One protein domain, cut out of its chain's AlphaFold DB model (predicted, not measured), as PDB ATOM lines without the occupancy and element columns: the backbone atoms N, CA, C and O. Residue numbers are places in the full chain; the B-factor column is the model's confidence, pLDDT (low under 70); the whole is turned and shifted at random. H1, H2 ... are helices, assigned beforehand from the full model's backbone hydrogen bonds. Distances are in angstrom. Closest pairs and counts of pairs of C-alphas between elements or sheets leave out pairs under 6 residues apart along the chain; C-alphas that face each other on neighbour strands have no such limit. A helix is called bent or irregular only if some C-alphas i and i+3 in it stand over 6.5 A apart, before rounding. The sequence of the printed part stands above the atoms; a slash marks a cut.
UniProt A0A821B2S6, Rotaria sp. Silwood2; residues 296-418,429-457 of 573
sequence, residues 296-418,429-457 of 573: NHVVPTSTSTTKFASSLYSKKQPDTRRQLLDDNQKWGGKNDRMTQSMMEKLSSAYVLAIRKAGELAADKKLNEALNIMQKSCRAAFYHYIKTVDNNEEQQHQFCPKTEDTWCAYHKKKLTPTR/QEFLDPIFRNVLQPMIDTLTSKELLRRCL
ATOM      1  N   ASN A 296      -6.980 -11.101 -28.514       85.00
ATOM      2  CA  ASN A 296      -5.885 -10.140 -28.346       85.00
ATOM      3  C   ASN A 296      -6.332  -8.690 -28.614       85.00
ATOM      4  O   ASN A 296      -5.648  -7.768 -28.177       85.00
ATOM      5  N   HIS A 297      -7.467  -8.496 -29.290       83.62
ATOM      6  CA  HIS A 297      -8.020  -7.182 -29.628       83.62
ATOM      7  C   HIS A 297      -9.151  -6.763 -28.687       83.62
ATOM      8  O   HIS A 297      -9.289  -5.583 -28.363       83.62
ATOM      9  N   VAL A 298      -9.886  -7.731 -28.136       84.12
ATOM     10  CA  VAL A 298     -10.872  -7.507 -27.071       84.12
ATOM     11  C   VAL A 298     -10.180  -7.403 -25.708       84.12
ATOM     12  O   VAL A 298     -10.412  -8.201 -24.808       84.12
ATOM     13  N   VAL A 299      -9.274  -6.440 -25.539       80.62
ATOM     14  CA  VAL A 299      -8.499  -6.259 -24.297       80.62
ATOM     15  C   VAL A 299      -8.383  -4.784 -23.918       80.62
ATOM     16  O   VAL A 299      -8.451  -3.909 -24.785       80.62
ATOM     17  N   PRO A 300      -8.154  -4.469 -22.630       71.62
ATOM     18  CA  PRO A 300      -7.852  -3.109 -22.194       71.62
ATOM     19  C   PRO A 300      -6.452  -2.665 -22.665       71.62
ATOM     20  O   PRO A 300      -5.471  -2.728 -21.926       71.62
ATOM     21  N   THR A 301      -6.349  -2.187 -23.903       69.38
ATOM     22  CA  THR A 301      -5.122  -1.598 -24.473       69.38
ATOM     23  C   THR A 301      -4.853  -0.186 -23.949       69.38
ATOM     24  O   THR A 301      -5.766   0.503 -23.492       69.38
ATOM     25  N   SER A 302      -3.617   0.306 -24.084       66.44
ATOM     26  CA  SER A 302      -3.283   1.708 -23.784       66.44
ATOM     27  C   SER A 302      -4.171   2.690 -24.551       66.44
ATOM     28  O   SER A 302      -4.676   3.650 -23.975       66.44
ATOM     29  N   THR A 303      -4.441   2.414 -25.825       67.69
ATOM     30  CA  THR A 303      -5.312   3.237 -26.667       67.69
ATOM     31  C   THR A 303      -6.768   3.194 -26.209       67.69
ATOM     32  O   THR A 303      -7.377   4.247 -26.045       67.69
ATOM     33  N   SER A 304      -7.342   2.007 -25.986       68.56
ATOM     34  CA  SER A 304      -8.752   1.875 -25.584       68.56
ATOM     35  C   SER A 304      -9.000   2.434 -24.183       68.56
ATOM     36  O   SER A 304      -9.967   3.161 -23.979       68.56
ATOM     37  N   THR A 305      -8.092   2.185 -23.239       66.19
ATOM     38  CA  THR A 305      -8.167   2.724 -21.876       66.19
ATOM     39  C   THR A 305      -7.963   4.233 -21.838       66.19
ATOM     40  O   THR A 305      -8.689   4.909 -21.118       66.19
ATOM     41  N   THR A 306      -7.062   4.787 -22.656       63.72
ATOM     42  CA  THR A 306      -6.886   6.244 -22.770       63.72
ATOM     43  C   THR A 306      -8.087   6.899 -23.445       63.72
ATOM     44  O   THR A 306      -8.564   7.913 -22.951       63.72
ATOM     45  N   LYS A 307      -8.639   6.324 -24.524       69.19
ATOM     46  CA  LYS A 307      -9.882   6.813 -25.155       69.19
ATOM     47  C   LYS A 307     -11.060   6.769 -24.183       69.19
ATOM     48  O   LYS A 307     -11.821   7.727 -24.094       69.19
ATOM     49  N   PHE A 308     -11.191   5.672 -23.440       70.38
ATOM     50  CA  PHE A 308     -12.210   5.515 -22.412       70.38
ATOM     51  C   PHE A 308     -12.040   6.557 -21.299       70.38
ATOM     52  O   PHE A 308     -12.999   7.246 -20.961       70.38
ATOM     53  N   ALA A 309     -10.817   6.744 -20.801       66.25
ATOM     54  CA  ALA A 309     -10.509   7.767 -19.814       66.25
ATOM     55  C   ALA A 309     -10.848   9.169 -20.354       66.25
ATOM     56  O   ALA A 309     -11.614   9.888 -19.721       66.25
ATOM     57  N   SER A 310     -10.398   9.522 -21.563       66.38
ATOM     58  CA  SER A 310     -10.743  10.779 -22.245       66.38
ATOM     59  C   SER A 310     -12.254  10.994 -22.362       66.38
ATOM     60  O   SER A 310     -12.726  12.081 -22.053       66.38
ATOM     61  N   SER A 311     -13.028   9.965 -22.720       68.81
ATOM     62  CA  SER A 311     -14.498  10.033 -22.783       68.81
ATOM     63  C   SER A 311     -15.138  10.315 -21.416       68.81
ATOM     64  O   SER A 311     -16.078  11.109 -21.321       68.81
ATOM     65  N   LEU A 312     -14.605   9.725 -20.341       64.81
ATOM     66  CA  LEU A 312     -15.044  10.025 -18.975       64.81
ATOM     67  C   LEU A 312     -14.705  11.467 -18.561       64.81
ATOM     68  O   LEU A 312     -15.522  12.111 -17.903       64.81
ATOM     69  N   TYR A 313     -13.540  11.985 -18.964       64.31
ATOM     70  CA  TYR A 313     -13.107  13.351 -18.647       64.31
ATOM     71  C   TYR A 313     -13.879  14.417 -19.432       64.31
ATOM     72  O   TYR A 313     -14.347  15.389 -18.839       64.31
ATOM     73  N   SER A 314     -14.078  14.218 -20.740       57.78
ATOM     74  CA  SER A 314     -14.785  15.163 -21.618       57.78
ATOM     75  C   SER A 314     -16.247  15.376 -21.217       57.78
ATOM     76  O   SER A 314     -16.784  16.456 -21.437       57.78
ATOM     77  N   LYS A 315     -16.891  14.378 -20.594       55.81
ATOM     78  CA  LYS A 315     -18.263  14.504 -20.077       55.81
ATOM     79  C   LYS A 315     -18.356  15.244 -18.742       55.81
ATOM     80  O   LYS A 315     -19.444  15.695 -18.397       55.81
ATOM     81  N   LYS A 316     -17.262  15.338 -17.977       53.50
ATOM     82  CA  LYS A 316     -17.279  15.907 -16.622       53.50
ATOM     83  C   LYS A 316     -16.818  17.365 -16.567       53.50
ATOM     84  O   LYS A 316     -17.388  18.088 -15.758       53.50
ATOM     85  N   GLN A 317     -15.863  17.822 -17.394       53.28
ATOM     86  CA  GLN A 317     -15.424  19.236 -17.429       53.28
ATOM     87  C   GLN A 317     -14.811  19.640 -18.793       53.28
ATOM     88  O   GLN A 317     -13.703  19.201 -19.100       53.28
ATOM     89  N   PRO A 318     -15.466  20.499 -19.605       51.59
ATOM     90  CA  PRO A 318     -14.929  20.927 -20.904       51.59
ATOM     91  C   PRO A 318     -13.769  21.940 -20.814       51.59
ATOM     92  O   PRO A 318     -13.048  22.107 -21.793       51.59
ATOM     93  N   ASP A 319     -13.552  22.585 -19.661       50.09
ATOM     94  CA  ASP A 319     -12.729  23.810 -19.570       50.09
ATOM     95  C   ASP A 319     -11.364  23.640 -18.867       50.09
ATOM     96  O   ASP A 319     -10.560  24.566 -18.762       50.09
ATOM     97  N   THR A 320     -11.021  22.437 -18.396       48.38
ATOM     98  CA  THR A 320      -9.690  22.183 -17.827       48.38
ATOM     99  C   THR A 320      -8.853  21.346 -18.783       48.38
ATOM    100  O   THR A 320      -9.101  20.155 -18.950       48.38
ATOM    101  N   ARG A 321      -7.747  21.904 -19.301       52.09
ATOM    102  CA  ARG A 321      -6.663  21.162 -20.002       52.09
ATOM    103  C   ARG A 321      -6.033  20.019 -19.170       52.09
ATOM    104  O   ARG A 321      -5.020  19.445 -19.563       52.09
ATOM    105  N   ARG A 322      -6.566  19.717 -17.984       56.16
ATOM    106  CA  ARG A 322      -6.110  18.684 -17.055       56.16
ATOM    107  C   ARG A 322      -7.223  17.646 -16.913       56.16
ATOM    108  O   ARG A 322      -8.192  17.861 -16.205       56.16
ATOM    109  N   GLN A 323      -7.056  16.520 -17.594       66.06
ATOM    110  CA  GLN A 323      -7.882  15.322 -17.446       66.06
ATOM    111  C   GLN A 323      -7.659  14.710 -16.044       66.06
ATOM    112  O   GLN A 323      -6.674  13.992 -15.837       66.06
ATOM    113  N   LEU A 324      -8.504  15.066 -15.068       76.56
ATOM    114  CA  LEU A 324      -8.407  14.634 -13.664       76.56
ATOM    115  C   LEU A 324      -9.584  13.736 -13.263       76.56
ATOM    116  O   LEU A 324     -10.715  13.944 -13.695       76.56
ATOM    117  N   LEU A 325      -9.294  12.731 -12.438       79.38
ATOM    118  CA  LEU A 325     -10.257  11.833 -11.804       79.38
ATOM    119  C   LEU A 325     -10.994  12.537 -10.653       79.38
ATOM    120  O   LEU A 325     -10.652  13.657 -10.277       79.38
ATOM    121  N   ASP A 326     -11.977  11.855 -10.058       81.25
ATOM    122  CA  ASP A 326     -12.807  12.397  -8.966       81.25
ATOM    123  C   ASP A 326     -11.999  12.751  -7.695       81.25
ATOM    124  O   ASP A 326     -12.466  13.510  -6.852       81.25
ATOM    125  N   ASP A 327     -10.766  12.249  -7.564       83.69
ATOM    126  CA  ASP A 327      -9.810  12.612  -6.507       83.69
ATOM    127  C   ASP A 327      -8.897  13.800  -6.874       83.69
ATOM    128  O   ASP A 327      -7.914  14.073  -6.181       83.69
ATOM    129  N   ASN A 328      -9.203  14.504  -7.967       82.75
ATOM    130  CA  ASN A 328      -8.409  15.590  -8.542       82.75
ATOM    131  C   ASN A 328      -6.984  15.181  -8.963       82.75
ATOM    132  O   ASN A 328      -6.103  16.038  -9.092       82.75
ATOM    133  N   GLN A 329      -6.731  13.891  -9.210       84.31
ATOM    134  CA  GLN A 329      -5.447  13.392  -9.710       84.31
ATOM    135  C   GLN A 329      -5.544  12.889 -11.153       84.31
ATOM    136  O   GLN A 329      -6.613  12.617 -11.686       84.31
ATOM    137  N   LYS A 330      -4.396  12.788 -11.827       83.56
ATOM    138  CA  LYS A 330      -4.330  12.329 -13.222       83.56
ATOM    139  C   LYS A 330      -4.597  10.823 -13.329       83.56
ATOM    140  O   LYS A 330      -4.211  10.063 -12.445       83.56
ATOM    141  N   TRP A 331      -5.134  10.397 -14.477       84.12
ATOM    142  CA  TRP A 331      -5.280   8.983 -14.866       84.12
ATOM    143  C   TRP A 331      -4.003   8.156 -14.666       84.12
ATOM    144  O   TRP A 331      -4.027   7.068 -14.096       84.12
ATOM    145  N   GLY A 332      -2.884   8.660 -15.190       85.56
ATOM    146  CA  GLY A 332      -1.625   7.930 -15.258       85.56
ATOM    147  C   GLY A 332      -0.506   8.601 -14.477       85.56
ATOM    148  O   GLY A 332      -0.502   9.821 -14.297       85.56
ATOM    149  N   GLY A 333       0.462   7.798 -14.030       80.62
ATOM    150  CA  GLY A 333       1.640   8.287 -13.312       80.62
ATOM    151  C   GLY A 333       2.130   7.356 -12.203       80.62
ATOM    152  O   GLY A 333       1.922   6.147 -12.245       80.62
ATOM    153  N   LYS A 334       2.823   7.938 -11.219       80.75
ATOM    154  CA  LYS A 334       3.278   7.251  -9.997       80.75
ATOM    155  C   LYS A 334       2.132   7.140  -8.977       80.75
ATOM    156  O   LYS A 334       1.072   7.710  -9.200       80.75
ATOM    157  N   ASN A 335       2.384   6.473  -7.847       83.88
ATOM    158  CA  ASN A 335       1.455   6.328  -6.714       83.88
ATOM    159  C   ASN A 335       0.177   5.556  -7.078       83.88
ATOM    160  O   ASN A 335      -0.919   6.099  -6.991       83.88
ATOM    161  N   ASP A 336       0.332   4.302  -7.516       89.12
ATOM    162  CA  ASP A 336      -0.786   3.387  -7.810       89.12
ATOM    163  C   ASP A 336      -1.770   3.908  -8.877       89.12
ATOM    164  O   ASP A 336      -2.952   3.563  -8.912       89.12
ATOM    165  N   ARG A 337      -1.266   4.752  -9.783       89.56
ATOM    166  CA  ARG A 337      -1.975   5.214 -10.980       89.56
ATOM    167  C   ARG A 337      -1.741   4.280 -12.155       89.56
ATOM    168  O   ARG A 337      -0.850   3.429 -12.133       89.56
ATOM    169  N   MET A 338      -2.537   4.453 -13.207       87.75
ATOM    170  CA  MET A 338      -2.423   3.622 -14.397       87.75
ATOM    171  C   MET A 338      -1.057   3.831 -15.070       87.75
ATOM    172  O   MET A 338      -0.700   4.942 -15.465       87.75
ATOM    173  N   THR A 339      -0.290   2.753 -15.212       87.00
ATOM    174  CA  THR A 339       0.985   2.733 -15.944       87.00
ATOM    175  C   THR A 339       0.880   1.818 -17.158       87.00
ATOM    176  O   THR A 339       0.015   0.944 -17.210       87.00
ATOM    177  N   GLN A 340       1.786   1.970 -18.127       83.81
ATOM    178  CA  GLN A 340       1.849   1.062 -19.277       83.81
ATOM    179  C   GLN A 340       2.049  -0.401 -18.852       83.81
ATOM    180  O   GLN A 340       1.310  -1.273 -19.300       83.81
ATOM    181  N   SER A 341       2.960  -0.646 -17.905       86.69
ATOM    182  CA  SER A 341       3.191  -1.969 -17.306       86.69
ATOM    183  C   SER A 341       1.919  -2.549 -16.676       86.69
ATOM    184  O   SER A 341       1.609  -3.726 -16.864       86.69
ATOM    185  N   MET A 342       1.133  -1.733 -15.963       88.19
ATOM    186  CA  MET A 342      -0.141  -2.182 -15.393       88.19
ATOM    187  C   MET A 342      -1.166  -2.534 -16.480       88.19
ATOM    188  O   MET A 342      -1.833  -3.560 -16.373       88.19
ATOM    189  N   MET A 343      -1.266  -1.741 -17.551       86.25
ATOM    190  CA  MET A 343      -2.170  -2.028 -18.675       86.25
ATOM    191  C   MET A 343      -1.809  -3.340 -19.384       86.25
ATOM    192  O   MET A 343      -2.688  -4.157 -19.660       86.25
ATOM    193  N   GLU A 344      -0.517  -3.588 -19.612       85.00
ATOM    194  CA  GLU A 344      -0.019  -4.844 -20.186       85.00
ATOM    195  C   GLU A 344      -0.326  -6.047 -19.278       85.00
ATOM    196  O   GLU A 344      -0.738  -7.106 -19.764       85.00
ATOM    197  N   LYS A 345      -0.194  -5.883 -17.952       87.25
ATOM    198  CA  LYS A 345      -0.562  -6.909 -16.961       87.25
ATOM    199  C   LYS A 345      -2.062  -7.191 -16.964       87.25
ATOM    200  O   LYS A 345      -2.433  -8.361 -16.996       87.25
ATOM    201  N   LEU A 346      -2.908  -6.159 -16.964       89.31
ATOM    202  CA  LEU A 346      -4.366  -6.306 -17.014       89.31
ATOM    203  C   LEU A 346      -4.812  -6.998 -18.306       89.31
ATOM    204  O   LEU A 346      -5.557  -7.973 -18.240       89.31
ATOM    205  N   SER A 347      -4.294  -6.564 -19.459       87.56
ATOM    206  CA  SER A 347      -4.546  -7.213 -20.753       87.56
ATOM    207  C   SER A 347      -4.133  -8.684 -20.732       87.56
ATOM    208  O   SER A 347      -4.931  -9.564 -21.043       87.56
ATOM    209  N   SER A 348      -2.909  -8.975 -20.285       85.94
ATOM    210  CA  SER A 348      -2.395 -10.347 -20.219       85.94
ATOM    211  C   SER A 348      -3.200 -11.228 -19.262       85.94
ATOM    212  O   SER A 348      -3.477 -12.387 -19.569       85.94
ATOM    213  N   ALA A 349      -3.583 -10.692 -18.098       87.88
ATOM    214  CA  ALA A 349      -4.387 -11.401 -17.110       87.88
ATOM    215  C   ALA A 349      -5.793 -11.697 -17.641       87.88
ATOM    216  O   ALA A 349      -6.295 -12.802 -17.441       87.88
ATOM    217  N   TYR A 350      -6.395 -10.747 -18.356       90.44
ATOM    218  CA  TYR A 350      -7.700 -10.898 -18.985       90.44
ATOM    219  C   TYR A 350      -7.687 -11.961 -20.097       90.44
ATOM    220  O   TYR A 350      -8.469 -12.906 -20.040       90.44
ATOM    221  N   VAL A 351      -6.738 -11.905 -21.041       88.44
ATOM    222  CA  VAL A 351      -6.605 -12.931 -22.101       88.44
ATOM    223  C   VAL A 351      -6.352 -14.316 -21.507       88.44
ATOM    224  O   VAL A 351      -6.895 -15.320 -21.970       88.44
ATOM    225  N   LEU A 352      -5.530 -14.396 -20.456       85.69
ATOM    226  CA  LEU A 352      -5.284 -15.654 -19.759       85.69
ATOM    227  C   LEU A 352      -6.546 -16.183 -19.065       85.69
ATOM    228  O   LEU A 352      -6.747 -17.397 -19.037       85.69
ATOM    229  N   ALA A 353      -7.369 -15.296 -18.500       88.19
ATOM    230  CA  ALA A 353      -8.640 -15.661 -17.890       88.19
ATOM    231  C   ALA A 353      -9.620 -16.213 -18.930       88.19
ATOM    232  O   ALA A 353     -10.221 -17.249 -18.664       88.19
ATOM    233  N   ILE A 354      -9.706 -15.594 -20.115       86.50
ATOM    234  CA  ILE A 354     -10.493 -16.104 -21.246       86.50
ATOM    235  C   ILE A 354     -10.058 -17.523 -21.609       86.50
ATOM    236  O   ILE A 354     -10.869 -18.441 -21.542       86.50
ATOM    237  N   ARG A 355      -8.771 -17.726 -21.918       83.62
ATOM    238  CA  ARG A 355      -8.270 -19.028 -22.390       83.62
ATOM    239  C   ARG A 355      -8.497 -20.143 -21.370       83.62
ATOM    240  O   ARG A 355      -9.028 -21.190 -21.711       83.62
ATOM    241  N   LYS A 356      -8.157 -19.896 -20.101       79.81
ATOM    242  CA  LYS A 356      -8.355 -20.885 -19.031       79.81
ATOM    243  C   LYS A 356      -9.822 -21.164 -18.750       79.81
ATOM    244  O   LYS A 356     -10.168 -22.288 -18.414       79.81
ATOM    245  N   ALA A 357     -10.670 -20.141 -18.809       77.50
ATOM    246  CA  ALA A 357     -12.094 -20.338 -18.611       77.50
ATOM    247  C   ALA A 357     -12.713 -21.125 -19.767       77.50
ATOM    248  O   ALA A 357     -13.529 -21.989 -19.486       77.50
ATOM    249  N   GLY A 358     -12.290 -20.873 -21.012       71.31
ATOM    250  CA  GLY A 358     -12.678 -21.663 -22.182       71.31
ATOM    251  C   GLY A 358     -12.304 -23.138 -22.023       71.31
ATOM    252  O   GLY A 358     -13.170 -23.995 -22.136       71.31
ATOM    253  N   GLU A 359     -11.060 -23.433 -21.626       70.69
ATOM    254  CA  GLU A 359     -10.610 -24.806 -21.320       70.69
ATOM    255  C   GLU A 359     -11.469 -25.471 -20.229       70.69
ATOM    256  O   GLU A 359     -11.955 -26.583 -20.402       70.69
ATOM    257  N   LEU A 360     -11.700 -24.778 -19.106       67.88
ATOM    258  CA  LEU A 360     -12.519 -25.286 -17.993       67.88
ATOM    259  C   LEU A 360     -14.001 -25.451 -18.343       67.88
ATOM    260  O   LEU A 360     -14.752 -26.064 -17.581       67.88
ATOM    261  N   ALA A 361     -14.435 -24.832 -19.434       66.06
ATOM    262  CA  ALA A 361     -15.815 -24.785 -19.853       66.06
ATOM    263  C   ALA A 361     -16.122 -25.638 -21.084       66.06
ATOM    264  O   ALA A 361     -17.287 -25.689 -21.468       66.06
ATOM    265  N   ALA A 362     -15.120 -26.316 -21.653       63.88
ATOM    266  CA  ALA A 362     -15.257 -27.115 -22.869       63.88
ATOM    267  C   ALA A 362     -16.401 -28.140 -22.778       63.88
ATOM    268  O   ALA A 362     -17.198 -28.250 -23.702       63.88
ATOM    269  N   ASP A 363     -16.549 -28.797 -21.623       68.75
ATOM    270  CA  ASP A 363     -17.578 -29.824 -21.394       68.75
ATOM    271  C   ASP A 363     -18.838 -29.283 -20.693       68.75
ATOM    272  O   ASP A 363     -19.708 -30.038 -20.250       68.75
ATOM    273  N   LYS A 364     -18.935 -27.961 -20.513       73.19
ATOM    274  CA  LYS A 364     -20.012 -27.329 -19.744       73.19
ATOM    275  C   LYS A 364     -21.094 -26.782 -20.657       73.19
ATOM    276  O   LYS A 364     -20.848 -26.337 -21.773       73.19
ATOM    277  N   LYS A 365     -22.318 -26.704 -20.128       78.25
ATOM    278  CA  LYS A 365     -23.403 -25.975 -20.799       78.25
ATOM    279  C   LYS A 365     -22.986 -24.517 -21.011       78.25
ATOM    280  O   LYS A 365     -22.437 -23.896 -20.098       78.25
ATOM    281  N   LEU A 366     -23.346 -23.945 -22.160       75.75
ATOM    282  CA  LEU A 366     -22.958 -22.589 -22.568       75.75
ATOM    283  C   LEU A 366     -23.169 -21.530 -21.469       75.75
ATOM    284  O   LEU A 366     -22.286 -20.731 -21.178       75.75
ATOM    285  N   ASN A 367     -24.315 -21.538 -20.788       81.31
ATOM    286  CA  ASN A 367     -24.583 -20.565 -19.723       81.31
ATOM    287  C   ASN A 367     -23.638 -20.701 -18.517       81.31
ATOM    288  O   ASN A 367     -23.284 -19.699 -17.892       81.31
ATOM    289  N   GLU A 368     -23.226 -21.921 -18.176       82.75
ATOM    290  CA  GLU A 368     -22.258 -22.165 -17.108       82.75
ATOM    291  C   GLU A 368     -20.851 -21.739 -17.541       82.75
ATOM    292  O   GLU A 368     -20.166 -21.043 -16.787       82.75
ATOM    293  N   ALA A 369     -20.473 -22.069 -18.779       78.56
ATOM    294  CA  ALA A 369     -19.234 -21.638 -19.419       78.56
ATOM    295  C   ALA A 369     -19.049 -20.115 -19.336       78.56
ATOM    296  O   ALA A 369     -18.063 -19.613 -18.784       78.56
ATOM    297  N   LEU A 370     -20.063 -19.371 -19.785       85.88
ATOM    298  CA  LEU A 370     -20.059 -17.910 -19.779       85.88
ATOM    299  C   LEU A 370     -19.985 -17.332 -18.363       85.88
ATOM    300  O   LEU A 370     -19.290 -16.342 -18.137       85.88
ATOM    301  N   ASN A 371     -20.649 -17.950 -17.383       90.44
ATOM    302  CA  ASN A 371     -20.573 -17.503 -15.991       90.44
ATOM    303  C   ASN A 371     -19.163 -17.696 -15.400       90.44
ATOM    304  O   ASN A 371     -18.684 -16.836 -14.655       90.44
ATOM    305  N   ILE A 372     -18.485 -18.803 -15.723       87.31
ATOM    306  CA  ILE A 372     -17.103 -19.073 -15.286       87.31
ATOM    307  C   ILE A 372     -16.141 -18.067 -15.914       87.31
ATOM    308  O   ILE A 372     -15.306 -17.486 -15.214       87.31
ATOM    309  N   MET A 373     -16.289 -17.826 -17.214       88.94
ATOM    310  CA  MET A 373     -15.481 -16.873 -17.966       88.94
ATOM    311  C   MET A 373     -15.669 -15.445 -17.459       88.94
ATOM    312  O   MET A 373     -14.684 -14.764 -17.172       88.94
ATOM    313  N   GLN A 374     -16.915 -15.026 -17.219       93.69
ATOM    314  CA  GLN A 374     -17.242 -13.714 -16.662       93.69
ATOM    315  C   GLN A 374     -16.595 -13.501 -15.291       93.69
ATOM    316  O   GLN A 374     -15.911 -12.498 -15.078       93.69
ATOM    317  N   LYS A 375     -16.759 -14.452 -14.363       93.38
ATOM    318  CA  LYS A 375     -16.144 -14.374 -13.028       93.38
ATOM    319  C   LYS A 375     -14.618 -14.341 -13.110       93.38
ATOM    320  O   LYS A 375     -13.988 -13.515 -12.452       93.38
ATOM    321  N   SER A 376     -14.024 -15.177 -13.958       92.12
ATOM    322  CA  SER A 376     -12.569 -15.239 -14.141       92.12
ATOM    323  C   SER A 376     -12.002 -13.928 -14.692       92.12
ATOM    324  O   SER A 376     -11.007 -13.425 -14.172       92.12
ATOM    325  N   CYS A 377     -12.662 -13.330 -15.686       92.50
ATOM    326  CA  CYS A 377     -12.255 -12.049 -16.257       92.50
ATOM    327  C   CYS A 377     -12.422 -10.900 -15.254       92.50
ATOM    328  O   CYS A 377     -11.515 -10.087 -15.102       92.50
ATOM    329  N   ARG A 378     -13.525 -10.856 -14.489       94.19
ATOM    330  CA  ARG A 378     -13.698  -9.865 -13.410       94.19
ATOM    331  C   ARG A 378     -12.619 -10.005 -12.336       94.19
ATOM    332  O   ARG A 378     -12.052  -9.002 -11.909       94.19
ATOM    333  N   ALA A 379     -12.286 -11.234 -11.940       93.00
ATOM    334  CA  ALA A 379     -11.204 -11.492 -10.994       93.00
ATOM    335  C   ALA A 379      -9.849 -10.972 -11.508       93.00
ATOM    336  O   ALA A 379      -9.075 -10.431 -10.719       93.00
ATOM    337  N   ALA A 380      -9.584 -11.068 -12.818       91.69
ATOM    338  CA  ALA A 380      -8.357 -10.550 -13.424       91.69
ATOM    339  C   ALA A 380      -8.173  -9.044 -13.196       91.69
ATOM    340  O   ALA A 380      -7.055  -8.626 -12.926       91.69
ATOM    341  N   PHE A 381      -9.242  -8.242 -13.227       91.62
ATOM    342  CA  PHE A 381      -9.168  -6.812 -12.895       91.62
ATOM    343  C   PHE A 381      -9.093  -6.570 -11.389       91.62
ATOM    344  O   PHE A 381      -8.238  -5.825 -10.912       91.62
ATOM    345  N   TYR A 382      -9.973  -7.218 -10.625       92.25
ATOM    346  CA  TYR A 382     -10.134  -6.945  -9.197       92.25
ATOM    347  C   TYR A 382      -8.877  -7.307  -8.392       92.25
ATOM    348  O   TYR A 382      -8.560  -6.630  -7.421       92.25
ATOM    349  N   HIS A 383      -8.086  -8.281  -8.848       90.62
ATOM    350  CA  HIS A 383      -6.782  -8.618  -8.265       90.62
ATOM    351  C   HIS A 383      -5.739  -7.498  -8.295       90.62
ATOM    352  O   HIS A 383      -4.769  -7.567  -7.540       90.62
ATOM    353  N   TYR A 384      -5.903  -6.500  -9.164       90.88
ATOM    354  CA  TYR A 384      -4.965  -5.388  -9.304       90.88
ATOM    355  C   TYR A 384      -5.520  -4.069  -8.773       90.88
ATOM    356  O   TYR A 384      -4.806  -3.078  -8.824       90.88
ATOM    357  N   ILE A 385      -6.741  -4.028  -8.238       90.69
ATOM    358  CA  ILE A 385      -7.338  -2.809  -7.675       90.69
ATOM    359  C   ILE A 385      -7.420  -2.975  -6.158       90.69
ATOM    360  O   ILE A 385      -7.910  -3.998  -5.672       90.69
ATOM    361  N   LYS A 386      -6.923  -1.995  -5.400       89.31
ATOM    362  CA  LYS A 386      -7.063  -1.989  -3.939       89.31
ATOM    363  C   LYS A 386      -8.522  -1.782  -3.539       89.31
ATOM    364  O   LYS A 386      -9.303  -1.150  -4.247       89.31
ATOM    365  N   THR A 387      -8.892  -2.287  -2.373       84.81
ATOM    366  CA  THR A 387     -10.164  -1.954  -1.725       84.81
ATOM    367  C   THR A 387      -9.948  -0.795  -0.754       84.81
ATOM    368  O   THR A 387      -8.848  -0.637  -0.228       84.81
ATOM    369  N   VAL A 388     -10.977   0.031  -0.533       80.25
ATOM    370  CA  VAL A 388     -10.887   1.225   0.336       80.25
ATOM    371  C   VAL A 388     -10.410   0.849   1.745       80.25
ATOM    372  O   VAL A 388      -9.521   1.498   2.285       80.25
ATOM    373  N   ASP A 389     -10.909  -0.272   2.269       82.44
ATOM    374  CA  ASP A 389     -10.604  -0.749   3.625       82.44
ATOM    375  C   ASP A 389      -9.520  -1.843   3.660       82.44
ATOM    376  O   ASP A 389      -9.370  -2.537   4.663       82.44
ATOM    377  N   ASN A 390      -8.805  -2.078   2.550       75.25
ATOM    378  CA  ASN A 390      -7.919  -3.242   2.370       75.25
ATOM    379  C   ASN A 390      -8.600  -4.596   2.672       75.25
ATOM    380  O   ASN A 390      -7.958  -5.570   3.063       75.25
ATOM    381  N   ASN A 391      -9.917  -4.676   2.470       83.44
ATOM    382  CA  ASN A 391     -10.675  -5.914   2.541       83.44
ATOM    383  C   ASN A 391     -10.259  -6.865   1.401       83.44
ATOM    384  O   ASN A 391     -10.701  -6.714   0.256       83.44
ATOM    385  N   GLU A 392      -9.414  -7.848   1.718       81.44
ATOM    386  CA  GLU A 392      -8.937  -8.857   0.763       81.44
ATOM    387  C   GLU A 392     -10.074  -9.753   0.237       81.44
ATOM    388  O   GLU A 392     -10.047 -10.194  -0.912       81.44
ATOM    389  N   GLU A 393     -11.130  -9.987   1.021       84.94
ATOM    390  CA  GLU A 393     -12.251 -10.824   0.581       84.94
ATOM    391  C   GLU A 393     -13.030 -10.179  -0.569       84.94
ATOM    392  O   GLU A 393     -13.364 -10.850  -1.549       84.94
ATOM    393  N   GLN A 394     -13.250  -8.864  -0.499       86.56
ATOM    394  CA  GLN A 394     -13.860  -8.104  -1.591       86.56
ATOM    395  C   GLN A 394     -12.974  -8.055  -2.843       86.56
ATOM    396  O   GLN A 394     -13.494  -8.018  -3.961       86.56
ATOM    397  N   GLN A 395     -11.649  -8.064  -2.682       87.81
ATOM    398  CA  GLN A 395     -10.706  -8.098  -3.802       87.81
ATOM    399  C   GLN A 395     -10.765  -9.438  -4.554       87.81
ATOM    400  O   GLN A 395     -10.667  -9.487  -5.779       87.81
ATOM    401  N   HIS A 396     -10.996 -10.527  -3.821       90.69
ATOM    402  CA  HIS A 396     -11.047 -11.890  -4.344       90.69
ATOM    403  C   HIS A 396     -12.476 -12.428  -4.533       90.69
ATOM    404  O   HIS A 396     -12.669 -13.632  -4.701       90.69
ATOM    405  N   GLN A 397     -13.497 -11.565  -4.526       91.69
ATOM    406  CA  GLN A 397     -14.908 -11.977  -4.527       91.69
ATOM    407  C   GLN A 397     -15.341 -12.791  -5.760       91.69
ATOM    408  O   GLN A 397     -16.247 -13.616  -5.666       91.69
ATOM    409  N   PHE A 398     -14.694 -12.582  -6.913       92.94
ATOM    410  CA  PHE A 398     -15.016 -13.285  -8.163       92.94
ATOM    411  C   PHE A 398     -14.213 -14.567  -8.370       92.94
ATOM    412  O   PHE A 398     -14.443 -15.299  -9.331       92.94
ATOM    413  N   CYS A 399     -13.261 -14.852  -7.488       91.00
ATOM    414  CA  CYS A 399     -12.478 -16.067  -7.578       91.00
ATOM    415  C   CYS A 399     -13.305 -17.292  -7.179       91.00
ATOM    416  O   CYS A 399     -14.160 -17.195  -6.295       91.00
ATOM    417  N   PRO A 400     -13.004 -18.469  -7.752       87.81
ATOM    418  CA  PRO A 400     -13.563 -19.719  -7.262       87.81
ATOM    419  C   PRO A 400     -13.241 -19.909  -5.775       87.81
ATOM    420  O   PRO A 400     -12.102 -19.690  -5.352       87.81
ATOM    421  N   LYS A 401     -14.241 -20.329  -4.997       88.69
ATOM    422  CA  LYS A 401     -14.111 -20.699  -3.576       88.69
ATOM    423  C   LYS A 401     -14.068 -22.224  -3.387       88.69
ATOM    424  O   LYS A 401     -14.430 -22.728  -2.333       88.69
ATOM    425  N   THR A 402     -13.693 -22.943  -4.440       83.25
ATOM    426  CA  THR A 402     -13.584 -24.405  -4.480       83.25
ATOM    427  C   THR A 402     -12.135 -24.839  -4.274       83.25
ATOM    428  O   THR A 402     -11.216 -24.022  -4.381       83.25
ATOM    429  N   GLU A 403     -11.919 -26.126  -4.008       76.81
ATOM    430  CA  GLU A 403     -10.587 -26.704  -3.776       76.81
ATOM    431  C   GLU A 403      -9.628 -26.481  -4.960       76.81
ATOM    432  O   GLU A 403      -8.461 -26.136  -4.764       76.81
ATOM    433  N   ASP A 404     -10.146 -26.522  -6.191       74.50
ATOM    434  CA  ASP A 404      -9.386 -26.282  -7.427       74.50
ATOM    435  C   ASP A 404      -9.140 -24.793  -7.746       74.50
ATOM    436  O   ASP A 404      -8.800 -24.420  -8.875       74.50
ATOM    437  N   THR A 405      -9.317 -23.894  -6.774       83.06
ATOM    438  CA  THR A 405      -9.142 -22.461  -7.009       83.06
ATOM    439  C   THR A 405      -7.711 -22.104  -7.410       83.06
ATOM    440  O   THR A 405      -6.714 -22.468  -6.780       83.06
ATOM    441  N   TRP A 406      -7.595 -21.297  -8.465       83.94
ATOM    442  CA  TRP A 406      -6.328 -20.700  -8.882       83.94
ATOM    443  C   TRP A 406      -5.937 -19.487  -8.016       83.94
ATOM    444  O   TRP A 406      -4.817 -18.983  -8.131       83.94
ATOM    445  N   CYS A 407      -6.843 -19.004  -7.156       85.88
ATOM    446  CA  CYS A 407      -6.634 -17.842  -6.306       85.88
ATOM    447  C   CYS A 407      -5.900 -18.217  -5.014       85.88
ATOM    448  O   CYS A 407      -6.424 -18.939  -4.168       85.88
ATOM    449  N   ALA A 408      -4.694 -17.672  -4.829       83.50
ATOM    450  CA  ALA A 408      -3.870 -17.953  -3.653       83.50
ATOM    451  C   ALA A 408      -4.554 -17.574  -2.324       83.50
ATOM    452  O   ALA A 408      -4.341 -18.259  -1.329       83.50
ATOM    453  N   TYR A 409      -5.376 -16.520  -2.310       86.19
ATOM    454  CA  TYR A 409      -6.112 -16.085  -1.121       86.19
ATOM    455  C   TYR A 409      -7.127 -17.137  -0.653       86.19
ATOM    456  O   TYR A 409      -7.045 -17.617   0.477       86.19
ATOM    457  N   HIS A 410      -8.040 -17.566  -1.533       86.25
ATOM    458  CA  HIS A 410      -9.029 -18.591  -1.173       86.25
ATOM    459  C   HIS A 410      -8.384 -19.950  -0.941       86.25
ATOM    460  O   HIS A 410      -8.810 -20.669  -0.046       86.25
ATOM    461  N   LYS A 411      -7.306 -20.275  -1.668       84.94
ATOM    462  CA  LYS A 411      -6.545 -21.502  -1.425       84.94
ATOM    463  C   LYS A 411      -6.014 -21.567   0.011       84.94
ATOM    464  O   LYS A 411      -6.188 -22.584   0.669       84.94
ATOM    465  N   LYS A 412      -5.442 -20.473   0.526       84.19
ATOM    466  CA  LYS A 412      -4.999 -20.385   1.930       84.19
ATOM    467  C   LYS A 412      -6.153 -20.504   2.928       84.19
ATOM    468  O   LYS A 412      -5.990 -21.151   3.953       84.19
ATOM    469  N   LYS A 413      -7.313 -19.904   2.633       84.25
ATOM    470  CA  LYS A 413      -8.510 -20.026   3.485       84.25
ATOM    471  C   LYS A 413      -9.043 -21.464   3.554       84.25
ATOM    472  O   LYS A 413      -9.492 -21.876   4.616       84.25
ATOM    473  N   LEU A 414      -9.010 -22.202   2.443       82.25
ATOM    474  CA  LEU A 414      -9.522 -23.576   2.350       82.25
ATOM    475  C   LEU A 414      -8.544 -24.611   2.919       82.25
ATOM    476  O   LEU A 414      -8.963 -25.558   3.577       82.25
ATOM    477  N   THR A 415      -7.241 -24.424   2.697       75.00
ATOM    478  CA  THR A 415      -6.184 -25.297   3.222       75.00
ATOM    479  C   THR A 415      -5.170 -24.475   4.027       75.00
ATOM    480  O   THR A 415      -4.090 -24.174   3.510       75.00
ATOM    481  N   PRO A 416      -5.494 -24.071   5.268       66.38
ATOM    482  CA  PRO A 416      -4.557 -23.341   6.113       66.38
ATOM    483  C   PRO A 416      -3.396 -24.263   6.519       66.38
ATOM    484  O   PRO A 416      -3.564 -25.175   7.330       66.38
ATOM    485  N   THR A 417      -2.208 -24.068   5.938       59.16
ATOM    486  CA  THR A 417      -0.993 -24.788   6.344       59.16
ATOM    487  C   THR A 417      -0.349 -24.118   7.560       59.16
ATOM    488  O   THR A 417      -0.200 -22.902   7.625       59.16
ATOM    489  N   ARG A 418       0.057 -24.920   8.554       53.59
ATOM    490  CA  ARG A 418       0.503 -24.476   9.894       53.59
ATOM    491  C   ARG A 418       1.863 -23.737   9.923       53.59
ATOM    492  O   ARG A 418       2.290 -23.330  10.992       53.59
ATOM    493  N   GLN A 429       4.276  -6.644  -6.016       67.31
ATOM    494  CA  GLN A 429       2.947  -6.645  -6.652       67.31
ATOM    495  C   GLN A 429       2.433  -5.198  -6.713       67.31
ATOM    496  O   GLN A 429       2.142  -4.597  -5.685       67.31
ATOM    497  N   GLU A 430       2.403  -4.633  -7.919       80.69
ATOM    498  CA  GLU A 430       1.811  -3.319  -8.193       80.69
ATOM    499  C   GLU A 430       0.283  -3.405  -8.092       80.69
ATOM    500  O   GLU A 430      -0.310  -4.400  -8.520       80.69
ATOM    501  N   PHE A 431      -0.344  -2.354  -7.567       89.12
ATOM    502  CA  PHE A 431      -1.796  -2.225  -7.473       89.12
ATOM    503  C   PHE A 431      -2.237  -0.841  -7.951       89.12
ATOM    504  O   PHE A 431      -1.443   0.095  -7.977       89.12
ATOM    505  N   LEU A 432      -3.508  -0.732  -8.315       91.12
ATOM    506  CA  LEU A 432      -4.203   0.507  -8.615       91.12
ATOM    507  C   LEU A 432      -4.931   1.026  -7.375       91.12
ATOM    508  O   LEU A 432      -5.438   0.241  -6.565       91.12
ATOM    509  N   ASP A 433      -5.006   2.347  -7.261       91.38
ATOM    510  CA  ASP A 433      -5.781   3.042  -6.237       91.38
ATOM    511  C   ASP A 433      -7.271   2.614  -6.255       91.38
ATOM    512  O   ASP A 433      -7.811   2.344  -7.338       91.38
ATOM    513  N   PRO A 434      -7.966   2.544  -5.098       91.31
ATOM    514  CA  PRO A 434      -9.375   2.150  -5.040       91.31
ATOM    515  C   PRO A 434     -10.312   2.936  -5.964       91.31
ATOM    516  O   PRO A 434     -11.317   2.375  -6.410       91.31
ATOM    517  N   ILE A 435      -9.990   4.188  -6.316       88.00
ATOM    518  CA  ILE A 435     -10.792   4.977  -7.263       88.00
ATOM    519  C   ILE A 435     -10.967   4.269  -8.615       88.00
ATOM    520  O   ILE A 435     -12.037   4.344  -9.226       88.00
ATOM    521  N   PHE A 436      -9.964   3.497  -9.059       88.25
ATOM    522  CA  PHE A 436     -10.014   2.771 -10.330       88.25
ATOM    523  C   PHE A 436     -11.087   1.689 -10.360       88.25
ATOM    524  O   PHE A 436     -11.468   1.268 -11.448       88.25
ATOM    525  N   ARG A 437     -11.623   1.273  -9.205       87.81
ATOM    526  CA  ARG A 437     -12.759   0.352  -9.148       87.81
ATOM    527  C   ARG A 437     -13.962   0.934  -9.876       87.81
ATOM    528  O   ARG A 437     -14.500   0.279 -10.757       87.81
ATOM    529  N   ASN A 438     -14.334   2.167  -9.544       85.25
ATOM    530  CA  ASN A 438     -15.483   2.837 -10.149       85.25
ATOM    531  C   ASN A 438     -15.160   3.307 -11.565       85.25
ATOM    532  O   ASN A 438     -15.992   3.188 -12.459       85.25
ATOM    533  N   VAL A 439     -13.933   3.788 -11.781       84.50
ATOM    534  CA  VAL A 439     -13.518   4.298 -13.091       84.50
ATOM    535  C   VAL A 439     -13.492   3.180 -14.132       84.50
ATOM    536  O   VAL A 439     -14.007   3.368 -15.226       84.50
ATOM    537  N   LEU A 440     -12.942   2.005 -13.809       86.56
ATOM    538  CA  LEU A 440     -12.868   0.874 -14.740       86.56
ATOM    539  C   LEU A 440     -14.166   0.062 -14.815       86.56
ATOM    540  O   LEU A 440     -14.300  -0.736 -15.738       86.56
ATOM    541  N   GLN A 441     -15.118   0.245 -13.893       87.94
ATOM    542  CA  GLN A 441     -16.324  -0.587 -13.823       87.94
ATOM    543  C   GLN A 441     -17.090  -0.670 -15.157       87.94
ATOM    544  O   GLN A 441     -17.343  -1.794 -15.588       87.94
ATOM    545  N   PRO A 442     -17.363   0.436 -15.885       87.38
ATOM    546  CA  PRO A 442     -18.066   0.354 -17.167       87.38
ATOM    547  C   PRO A 442     -17.293  -0.448 -18.221       87.38
ATOM    548  O   PRO A 442     -17.878  -1.204 -18.990       87.38
ATOM    549  N   MET A 443     -15.961  -0.330 -18.240       86.75
ATOM    550  CA  MET A 443     -15.111  -1.125 -19.128       86.75
ATOM    551  C   MET A 443     -15.143  -2.606 -18.743       86.75
ATOM    552  O   MET A 443     -15.271  -3.457 -19.619       86.75
ATOM    553  N   ILE A 444     -15.051  -2.921 -17.447       90.00
ATOM    554  CA  ILE A 444     -15.136  -4.294 -16.940       90.00
ATOM    555  C   ILE A 444     -16.497  -4.897 -17.288       90.00
ATOM    556  O   ILE A 444     -16.557  -6.053 -17.693       90.00
ATOM    557  N   ASP A 445     -17.590  -4.147 -17.165       90.88
ATOM    558  CA  ASP A 445     -18.928  -4.634 -17.503       90.88
ATOM    559  C   ASP A 445     -19.059  -4.946 -18.996       90.88
ATOM    560  O   ASP A 445     -19.523  -6.033 -19.340       90.88
ATOM    561  N   THR A 446     -18.554  -4.074 -19.874       89.00
ATOM    562  CA  THR A 446     -18.513  -4.325 -21.324       89.00
ATOM    563  C   THR A 446     -17.648  -5.538 -21.665       89.00
ATOM    564  O   THR A 446     -18.123  -6.467 -22.322       89.00
ATOM    565  N   LEU A 447     -16.405  -5.573 -21.165       90.06
ATOM    566  CA  LEU A 447     -15.448  -6.658 -21.418       90.06
ATOM    567  C   LEU A 447     -15.883  -7.989 -20.795       90.06
ATOM    568  O   LEU A 447     -15.440  -9.048 -21.211       90.06
ATOM    569  N   THR A 448     -16.763  -7.972 -19.798       92.06
ATOM    570  CA  THR A 448     -17.273  -9.195 -19.166       92.06
ATOM    571  C   THR A 448     -18.745  -9.450 -19.469       92.06
ATOM    572  O   THR A 448     -19.383 -10.262 -18.795       92.06
ATOM    573  N   SER A 449     -19.297  -8.783 -20.484       90.75
ATOM    574  CA  SER A 449     -20.648  -9.050 -20.970       90.75
ATOM    575  C   SER A 449     -20.729 -10.459 -21.560       90.75
ATOM    576  O   SER A 449     -19.800 -10.938 -22.207       90.75
ATOM    577  N   LYS A 450     -21.846 -11.157 -21.326       87.12
ATOM    578  CA  LYS A 450     -22.018 -12.536 -21.813       87.12
ATOM    579  C   LYS A 450     -21.973 -12.624 -23.337       87.12
ATOM    580  O   LYS A 450     -21.458 -13.603 -23.853       87.12
ATOM    581  N   GLU A 451     -22.460 -11.591 -24.018       85.44
ATOM    582  CA  GLU A 451     -22.465 -11.513 -25.478       85.44
ATOM    583  C   GLU A 451     -21.049 -11.463 -26.057       85.44
ATOM    584  O   GLU A 451     -20.699 -12.232 -26.946       85.44
ATOM    585  N   LEU A 452     -20.189 -10.609 -25.501       87.88
ATOM    586  CA  LEU A 452     -18.788 -10.545 -25.902       87.88
ATOM    587  C   LEU A 452     -18.038 -11.830 -25.542       87.88
ATOM    588  O   LEU A 452     -17.301 -12.374 -26.352       87.88
ATOM    589  N   LEU A 453     -18.241 -12.340 -24.325       86.12
ATOM    590  CA  LEU A 453     -17.560 -13.551 -23.872       86.12
ATOM    591  C   LEU A 453     -17.985 -14.793 -24.664       86.12
ATOM    592  O   LEU A 453     -17.157 -15.674 -24.861       86.12
ATOM    593  N   ARG A 454     -19.224 -14.840 -25.172       83.25
ATOM    594  CA  ARG A 454     -19.681 -15.886 -26.097       83.25
ATOM    595  C   ARG A 454     -18.850 -15.896 -27.375       83.25
ATOM    596  O   ARG A 454     -18.409 -16.964 -27.773       83.25
ATOM    597  N   ARG A 455     -18.573 -14.724 -27.944       84.81
ATOM    598  CA  ARG A 455     -17.746 -14.563 -29.153       84.81
ATOM    599  C   ARG A 455     -16.243 -14.732 -28.898       84.81
ATOM    600  O   ARG A 455     -15.470 -14.814 -29.838       84.81
ATOM    601  N   CYS A 456     -15.816 -14.794 -27.639       86.62
ATOM    602  CA  CYS A 456     -14.424 -15.041 -27.245       86.62
ATOM    603  C   CYS A 456     -14.201 -16.457 -26.689       86.62
ATOM    604  O   CYS A 456     -13.083 -16.767 -26.262       86.62
ATOM    605  N   LEU A 457     -15.248 -17.287 -26.609       79.56
ATOM    606  CA  LEU A 457     -15.254 -18.535 -25.840       79.56
ATOM    607  C   LEU A 457     -14.151 -19.497 -26.299       79.56
ATOM    608  O   LEU A 457     -13.487 -20.125 -25.475       79.56
TER     609      LEU A 457
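This is residues 296 to 418 and 429 to 457 of the 573 residues of a protein of Rotaria sp. Silwood2 (UniProt A0A821B2S6). A hairpin of two long helices, H2 and H3, makes the core of a flat, all-helix domain, with H7 crossing H3 and H6 near the last residues of H3. H1 and the long link 315 to 339 make one far end, while the short helices H4 and H5 sit among loops away from it, H4 near Tyr 382, the last residue of H3, and H5 near H4 but apart from H3. The 152 printed residues hold seven named helices, H1 to H7 in chain order, and no named strand. The whole is compact, with a radius of gyration of the C-alphas of 16.7 A and spans of 53 by 42 by 22 A.

H2, residues 340 to 361, forms a helical hairpin with H3, residues 366 to 382, the hub: they touch, closest at the C-alphas of Ala 361 and Ala 369, 4.7 A, at a shallow tilt of 23 degrees, opposite ways. H7, residues 450 to 455, touches residues 370 to 374 of H3 alone, about perpendicular at 79 degrees; closest are the C-alphas of Leu 370 and Lys 450, 6.1 A. H6, residues 435 to 447, only just touches H3, with 3 pairs of C-alphas within 8 A, through residues 378 to 382 of H3 alone; closest are the C-alphas of Arg 378 and Ile 444, 6.8 A. H1, residues 302 to 314, is close but not clearly touching H2, the C-alphas of Ser 302 and Met 343 being 6.4 A apart. H4, residues 392 to 395, is close but not clearly touching H3 and H5, residues 408 to 414; H3 and H5 are apart. Each O i to N i+4 pair is within hydrogen-bond range in H1, H2, H3, H5 and H7, and 7 of 9 in H6; H4 is too short for one.

H2 spans 31.3 A from C-alpha 340 at (1.849, 1.062, -19.277), H3 24.2 A, H6 18.9 A and H1 17.8 A. H6 is irregular, with C-alphas 439 and 442 7.3 A apart. H7 ends at C-alpha 455, (-17.746, -14.563, -29.153).

Residues 419 to 428 are cut out, with 24.4 A between C-alphas 418 and 429. The links H1 to H2 and H4 to H5 are long. Mean pLDDT of the printed part is 80.8; 30 residues are under 70, among them 309 to 323.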